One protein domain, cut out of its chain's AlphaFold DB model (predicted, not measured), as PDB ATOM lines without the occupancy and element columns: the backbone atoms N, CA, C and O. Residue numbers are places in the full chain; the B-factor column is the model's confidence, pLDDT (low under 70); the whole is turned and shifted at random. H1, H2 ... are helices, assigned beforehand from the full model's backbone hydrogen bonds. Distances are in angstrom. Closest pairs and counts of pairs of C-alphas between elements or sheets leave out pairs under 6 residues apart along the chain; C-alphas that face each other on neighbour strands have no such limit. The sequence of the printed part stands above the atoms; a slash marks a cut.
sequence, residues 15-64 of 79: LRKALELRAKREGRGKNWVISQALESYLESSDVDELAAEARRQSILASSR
ATOM      1  N   LEU A  15     146.251-266.921  18.768       95.81
ATOM      2  CA  LEU A  15     144.925-267.237  19.297       95.81
ATOM      3  C   LEU A  15     144.845-268.687  19.782       95.81
ATOM      4  O   LEU A  15     144.324-268.944  20.864       95.81
ATOM      5  N   ARG A  16     145.456-269.624  19.048       96.00
ATOM      6  CA  ARG A  16     145.588-271.020  19.483       96.00
ATOM      7  C   ARG A  16     146.296-271.122  20.837       96.00
ATOM      8  O   ARG A  16     145.809-271.820  21.722       96.00
ATOM      9  N   LYS A  17     147.423-270.423  21.020       97.00
ATOM     10  CA  LYS A  17     148.176-270.437  22.287       97.00
ATOM     11  C   LYS A  17     147.361-269.842  23.441       97.00
ATOM     12  O   LYS A  17     147.353-270.407  24.532       97.00
ATOM     13  N   ALA A  18     146.660-268.736  23.196       96.06
ATOM     14  CA  ALA A  18     145.784-268.113  24.187       96.06
ATOM     15  C   ALA A  18     144.632-269.044  24.603       96.06
ATOM     16  O   ALA A  18     144.375-269.204  25.795       96.06
ATOM     17  N   LEU A  19     143.999-269.716  23.634       96.06
ATOM     18  CA  LEU A  19     142.944-270.697  23.881       96.06
ATOM     19  C   LEU A  19     143.444-271.865  24.739       96.06
ATOM     20  O   LEU A  19     142.779-272.257  25.693       96.06
ATOM     21  N   GLU A  20     144.622-272.407  24.430       95.75
ATOM     22  CA  GLU A  20     145.209-273.508  25.201       95.75
ATOM     23  C   GLU A  20     145.530-273.103  26.640       95.75
ATOM     24  O   GLU A  20     145.259-273.867  27.566       95.75
ATOM     25  N   LEU A  21     146.067-271.899  26.840       96.56
ATOM     26  CA  LEU A  21     146.339-271.374  28.173       96.56
ATOM     27  C   LEU A  21     145.044-271.174  28.969       96.56
ATOM     28  O   LEU A  21     144.974-271.570  30.131       96.56
ATOM     29  N   ARG A  22     144.014-270.596  28.342       95.50
ATOM     30  CA  ARG A  22     142.725-270.361  28.996       95.50
ATOM     31  C   ARG A  22     142.037-271.673  29.357       95.50
ATOM     32  O   ARG A  22     141.629-271.829  30.498       95.50
ATOM     33  N   ALA A  23     141.991-272.631  28.435       96.19
ATOM     34  CA  ALA A  23     141.437-273.961  28.682       96.19
ATOM     35  C   ALA A  23     142.120-274.651  29.876       96.19
ATOM     36  O   ALA A  23     141.440-275.155  30.769       96.19
ATOM     37  N   LYS A  24     143.460-274.593  29.947       96.06
ATOM     38  CA  LYS A  24     144.223-275.115  31.094       96.06
ATOM     39  C   LYS A  24     143.868-274.410  32.399       96.06
ATOM     40  O   LYS A  24     143.672-275.080  33.405       96.06
ATOM     41  N   ARG A  25     143.790-273.078  32.386       94.75
ATOM     42  CA  ARG A  25     143.515-272.279  33.586       94.75
ATOM     43  C   ARG A  25     142.117-272.524  34.150       94.75
ATOM     44  O   ARG A  25     141.957-272.565  35.359       94.75
ATOM     45  N   GLU A  26     141.129-272.686  33.278       91.69
ATOM     46  CA  GLU A  26     139.739-272.938  33.673       91.69
ATOM     47  C   GLU A  26     139.473-274.426  33.981       91.69
ATOM     48  O   GLU A  26     138.387-274.776  34.431       91.69
ATOM     49  N   GLY A  27     140.431-275.327  33.706       93.88
ATOM     50  CA  GLY A  27     140.228-276.775  33.831       93.88
ATOM     51  C   GLY A  27     139.156-277.323  32.878       93.88
ATOM     52  O   GLY A  27     138.540-278.350  33.156       93.88
ATOM     53  N   ARG A  28     138.897-276.630  31.762       93.44
ATOM     54  CA  ARG A  28     137.831-276.944  30.795       93.44
ATOM     55  C   ARG A  28     138.417-277.300  29.431       93.44
ATOM     56  O   ARG A  28     139.525-276.902  29.075       93.44
ATOM     57  N   GLY A  29     137.650-278.035  28.626       93.56
ATOM     58  CA  GLY A  29     138.026-278.346  27.245       93.56
ATOM     59  C   GLY A  29     138.056-277.102  26.349       93.56
ATOM     60  O   GLY A  29     137.328-276.137  26.576       93.56
ATOM     61  N   LYS A  30     138.855-277.143  25.274       93.31
ATOM     62  CA  LYS A  30     138.963-276.036  24.299       93.31
ATOM     63  C   LYS A  30     137.605-275.667  23.695       93.31
ATOM     64  O   LYS A  30     137.316-274.488  23.547       93.31
ATOM     65  N   ASN A  31     136.773-276.669  23.400       92.06
ATOM     66  CA  ASN A  31     135.440-276.451  22.840       92.06
ATOM     67  C   ASN A  31     134.543-275.640  23.785       92.06
ATOM     68  O   ASN A  31     133.866-274.733  23.336       92.06
ATOM     69  N   TRP A  32     134.611-275.899  25.095       94.44
ATOM     70  CA  TRP A  32     133.828-275.150  26.083       94.44
ATOM     71  C   TRP A  32     134.198-273.662  26.087       94.44
ATOM     72  O   TRP A  32     133.320-272.808  26.072       94.44
ATOM     73  N   VAL A  33     135.500-273.354  26.033       94.94
ATOM     74  CA  VAL A  33     135.984-271.966  25.956       94.94
ATOM     75  C   VAL A  33     135.544-271.296  24.651       94.94
ATOM     76  O   VAL A  33     135.183-270.126  24.668       94.94
ATOM     77  N   ILE A  34     135.565-272.027  23.530       93.62
ATOM     78  CA  ILE A  34     135.112-271.512  22.229       93.62
ATOM     79  C   ILE A  34     133.608-271.223  22.254       93.62
ATOM     80  O   ILE A  34     133.215-270.130  21.864       93.62
ATOM     81  N   SER A  35     132.784-272.163  22.724       92.31
ATOM     82  CA  SER A  35     131.330-271.986  22.814       92.31
ATOM     83  C   SER A  35     130.967-270.790  23.686       92.31
ATOM     84  O   SER A  35     130.230-269.927  23.234       92.31
ATOM     85  N   GLN A  36     131.565-270.674  24.873       93.38
ATOM     86  CA  GLN A  36     131.325-269.537  25.764       93.38
ATOM     87  C   GLN A  36     131.763-268.206  25.152       93.38
ATOM     88  O   GLN A  36     131.039-267.223  25.239       93.38
ATOM     89  N   ALA A  37     132.925-268.161  24.496       92.81
ATOM     90  CA  ALA A  37     133.374-266.942  23.830       92.81
ATOM     91  C   ALA A  37     132.447-266.534  22.673       92.81
ATOM     92  O   ALA A  37     132.224-265.344  22.473       92.81
ATOM     93  N   LEU A  38     131.914-267.505  21.923       91.50
ATOM     94  CA  LEU A  38     130.946-267.257  20.854       91.50
ATOM     95  C   LEU A  38     129.602-266.780  21.406       91.50
ATOM     96  O   LEU A  38     129.069-265.807  20.891       91.50
ATOM     97  N   GLU A  39     129.090-267.420  22.459       91.19
ATOM     98  CA  GLU A  39     127.866-267.003  23.153       91.19
ATOM     99  C   GLU A  39     127.991-265.556  23.635       91.19
ATOM    100  O   GLU A  39     127.188-264.718  23.242       91.19
ATOM    101  N   SER A  40     129.055-265.228  24.377       90.88
ATOM    102  CA  SER A  40     129.271-263.864  24.870       90.88
ATOM    103  C   SER A  40     129.437-262.835  23.750       90.88
ATOM    104  O   SER A  40     128.969-261.711  23.889       90.88
ATOM    105  N   TYR A  41     130.108-263.191  22.651       88.38
ATOM    106  CA  TYR A  41     130.315-262.283  21.518       88.38
ATOM    107  C   TYR A  41     129.009-261.970  20.775       88.38
ATOM    108  O   TYR A  41     128.756-260.822  20.398       88.38
ATOM    109  N   LEU A  42     128.172-262.989  20.564       86.50
ATOM    110  CA  LEU A  42     126.879-262.822  19.904       86.50
ATOM    111  C   LEU A  42     125.895-262.075  20.810       86.50
ATOM    112  O   LEU A  42     125.292-261.106  20.366       86.50
ATOM    113  N   GLU A  43     125.830-262.431  22.093       86.62
ATOM    114  CA  GLU A  43     124.969-261.750  23.065       86.62
ATOM    115  C   GLU A  43     125.341-260.267  23.221       86.62
ATOM    116  O   GLU A  43     124.462-259.408  23.247       86.62
ATOM    117  N   SER A  44     126.637-259.927  23.247       77.25
ATOM    118  CA  SER A  44     127.055-258.519  23.287       77.25
ATOM    119  C   SER A  44     126.636-257.732  22.045       77.25
ATOM    120  O   SER A  44     126.337-256.547  22.151       77.25
ATOM    121  N   SER A  45     126.588-258.387  20.881       68.62
ATOM    122  CA  SER A  45     126.187-257.735  19.630       68.62
ATOM    123  C   SER A  45     124.694-257.390  19.647       68.62
ATOM    124  O   SER A  45     124.319-256.275  19.290       68.62
ATOM    125  N   ASP A  46     123.859-258.300  20.154       67.31
ATOM    126  CA  ASP A  46     122.418-258.067  20.297       67.31
ATOM    127  C   ASP A  46     122.128-256.932  21.295       67.31
ATOM    128  O   ASP A  46     121.275-256.073  21.059       67.31
ATOM    129  N   VAL A  47     122.870-256.879  22.406       66.38
ATOM    130  CA  VAL A  47     122.726-255.814  23.412       66.38
ATOM    131  C   VAL A  47     123.136-254.448  22.853       66.38
ATOM    132  O   VAL A  47     122.463-253.453  23.132       66.38
ATOM    133  N   ASP A  48     124.189-254.378  22.039       71.00
ATOM    134  CA  ASP A  48     124.632-253.127  21.417       71.00
ATOM    135  C   ASP A  48     123.620-252.601  20.384       71.00
ATOM    136  O   ASP A  48     123.376-251.389  20.315       71.00
ATOM    137  N   GLU A  49     122.975-253.491  19.624       69.75
ATOM    138  CA  GLU A  49     121.889-253.134  18.706       69.75
ATOM    139  C   GLU A  49     120.650-252.625  19.454       69.75
ATOM    140  O   GLU A  49     120.103-251.573  19.104       69.75
ATOM    141  N   LEU A  50     120.253-253.300  20.538       70.31
ATOM    142  CA  LEU A  50     119.157-252.859  21.406       70.31
ATOM    143  C   LEU A  50     119.459-251.507  22.063       70.31
ATOM    144  O   LEU A  50     118.597-250.629  22.107       70.31
ATOM    145  N   ALA A  51     120.690-251.294  22.530       74.25
ATOM    146  CA  ALA A  51     121.117-250.023  23.108       74.25
ATOM    147  C   ALA A  51     121.163-248.894  22.064       74.25
ATOM    148  O   ALA A  51     120.915-247.727  22.387       74.25
ATOM    149  N   ALA A  52     121.497-249.204  20.810       74.81
ATOM    150  CA  ALA A  52     121.433-248.250  19.707       74.81
ATOM    151  C   ALA A  52     119.984-247.889  19.347       74.81
ATOM    152  O   ALA A  52     119.684-246.709  19.153       74.81
ATOM    153  N   GLU A  53     119.080-248.868  19.315       70.38
ATOM    154  CA  GLU A  53     117.657-248.641  19.054       70.38
ATOM    155  C   GLU A  53     116.982-247.873  20.197       70.38
ATOM    156  O   GLU A  53     116.281-246.897  19.945       70.38
ATOM    157  N   ALA A  54     117.272-248.204  21.459       77.62
ATOM    158  CA  ALA A  54     116.768-247.464  22.616       77.62
ATOM    159  C   ALA A  54     117.176-245.980  22.574       77.62
ATOM    160  O   ALA A  54     116.361-245.096  22.849       77.62
ATOM    161  N   ARG A  55     118.417-245.683  22.159       77.00
ATOM    162  CA  ARG A  55     118.870-244.303  21.925       77.00
ATOM    163  C   ARG A  55     118.084-243.625  20.804       77.00
ATOM    164  O   ARG A  55     117.674-242.480  20.982       77.00
ATOM    165  N   ARG A  56     117.826-244.311  19.682       78.00
ATOM    166  CA  ARG A  56     116.975-243.777  18.602       78.00
ATOM    167  C   ARG A  56     115.568-243.454  19.101       78.00
ATOM    168  O   ARG A  56     115.088-242.353  18.857       78.00
ATOM    169  N   GLN A  57     114.946-244.360  19.852       77.88
ATOM    170  CA  GLN A  57     113.607-244.161  20.409       77.88
ATOM    171  C   GLN A  57     113.560-243.020  21.428       77.88
ATOM    172  O   GLN A  57     112.621-242.232  21.418       77.88
ATOM    173  N   SER A  58     114.591-242.864  22.261       75.81
ATOM    174  CA  SER A  58     114.697-241.732  23.190       75.81
ATOM    175  C   SER A  58     114.797-240.386  22.455       75.81
ATOM    176  O   SER A  58     114.129-239.418  22.826       75.81
ATOM    177  N   ILE A  59     115.574-240.323  21.370       78.12
ATOM    178  CA  ILE A  59     115.672-239.128  20.520       78.12
ATOM    179  C   ILE A  59     114.327-238.844  19.837       78.12
ATOM    180  O   ILE A  59     113.855-237.711  19.857       78.12
ATOM    181  N   LEU A  60     113.667-239.868  19.293       77.31
ATOM    182  CA  LEU A  60     112.348-239.717  18.675       77.31
ATOM    183  C   LEU A  60     111.302-239.226  19.685       77.31
ATOM    184  O   LEU A  60     110.607-238.249  19.409       77.31
ATOM    185  N   ALA A  61     111.240-239.836  20.868       73.31
ATOM    186  CA  ALA A  61     110.314-239.466  21.935       73.31
ATOM    187  C   ALA A  61     110.554-238.046  22.470       73.31
ATOM    188  O   ALA A  61     109.595-237.350  22.778       73.31
ATOM    189  N   SER A  62     111.811-237.597  22.547       69.12
ATOM    190  CA  SER A  62     112.135-236.220  22.953       69.12
ATOM    191  C   SER A  62     111.887-235.185  21.850       69.12
ATOM    192  O   SER A  62     111.628-234.024  22.154       69.12
ATOM    193  N   SER A  63     111.936-235.591  20.578       66.12
ATOM    194  CA  SER A  63     111.645-234.719  19.431       66.12
ATOM    195  C   SER A  63     110.153-234.589  19.104       66.12
ATOM    196  O   SER A  63     109.753-233.639  18.428       66.12
ATOM    197  N   ARG A  64     109.315-235.519  19.578       61.06
ATOM    198  CA  ARG A  64     107.860-235.426  19.452       61.06
ATOM    199  C   ARG A  64     107.377-234.419  20.491       61.06
ATOM    200  O   ARG A  64     107.418-234.701  21.686       61.06
TER     201      ARG A  64
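AT A GLANCE: This is residues 15 to 64 of the 79 residues of the protein "Ribbon-helix-helix protein, CopG family" of Puniceicoccus vermicola (UniProt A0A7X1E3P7). One very long helix, H2, makes a shaft, and a short helix, H1, lies across its first end, where residues 30 to 33 of H2 meet residues 19 to 23 of H1. Residues 35 to 64 stick out free, and this arm makes the length. The printed part has 50 residues with two named helices, H1 then H2, and no named strand; the class is all helix. The whole is extended, with a radius of gyration of the C-alphas of 18.0 A and spans of 55 by 15 by 13 A.

HOW THE PARTS SIT: Look first at H1, residues 15 to 26, then at H2, residues 30 to 63. They touch, with residues 19 to 23 of H1 alone and residues 30 to 33 of H2 alone; the closest C-alphas are those of Ala 23 and Lys 30, 5.4 A apart. Their lines stand about perpendicular, at 80 degrees. In H1 and H2 every O i to N i+4 pair is within hydrogen-bond range.

IN THESE COORDINATES: Find C-alpha 15 at (144.925, -267.237, 19.297); from there H1 runs 16.3 A to C-alpha 26. H2 begins at C-alpha 30, (138.963, -276.036, 24.299), and runs 49.8 A to C-alpha 63 at (111.645, -234.719, 19.431).

THE WHOLE: The C-alphas farthest apart, those of Lys 24 and Arg 64, are 55.1 A apart. The printed part has no cut, and the link from H1 to H2 is tight. Look at the B-factor column: pLDDT is under 70 at residues 45 to 47, 49 and 62 to 64.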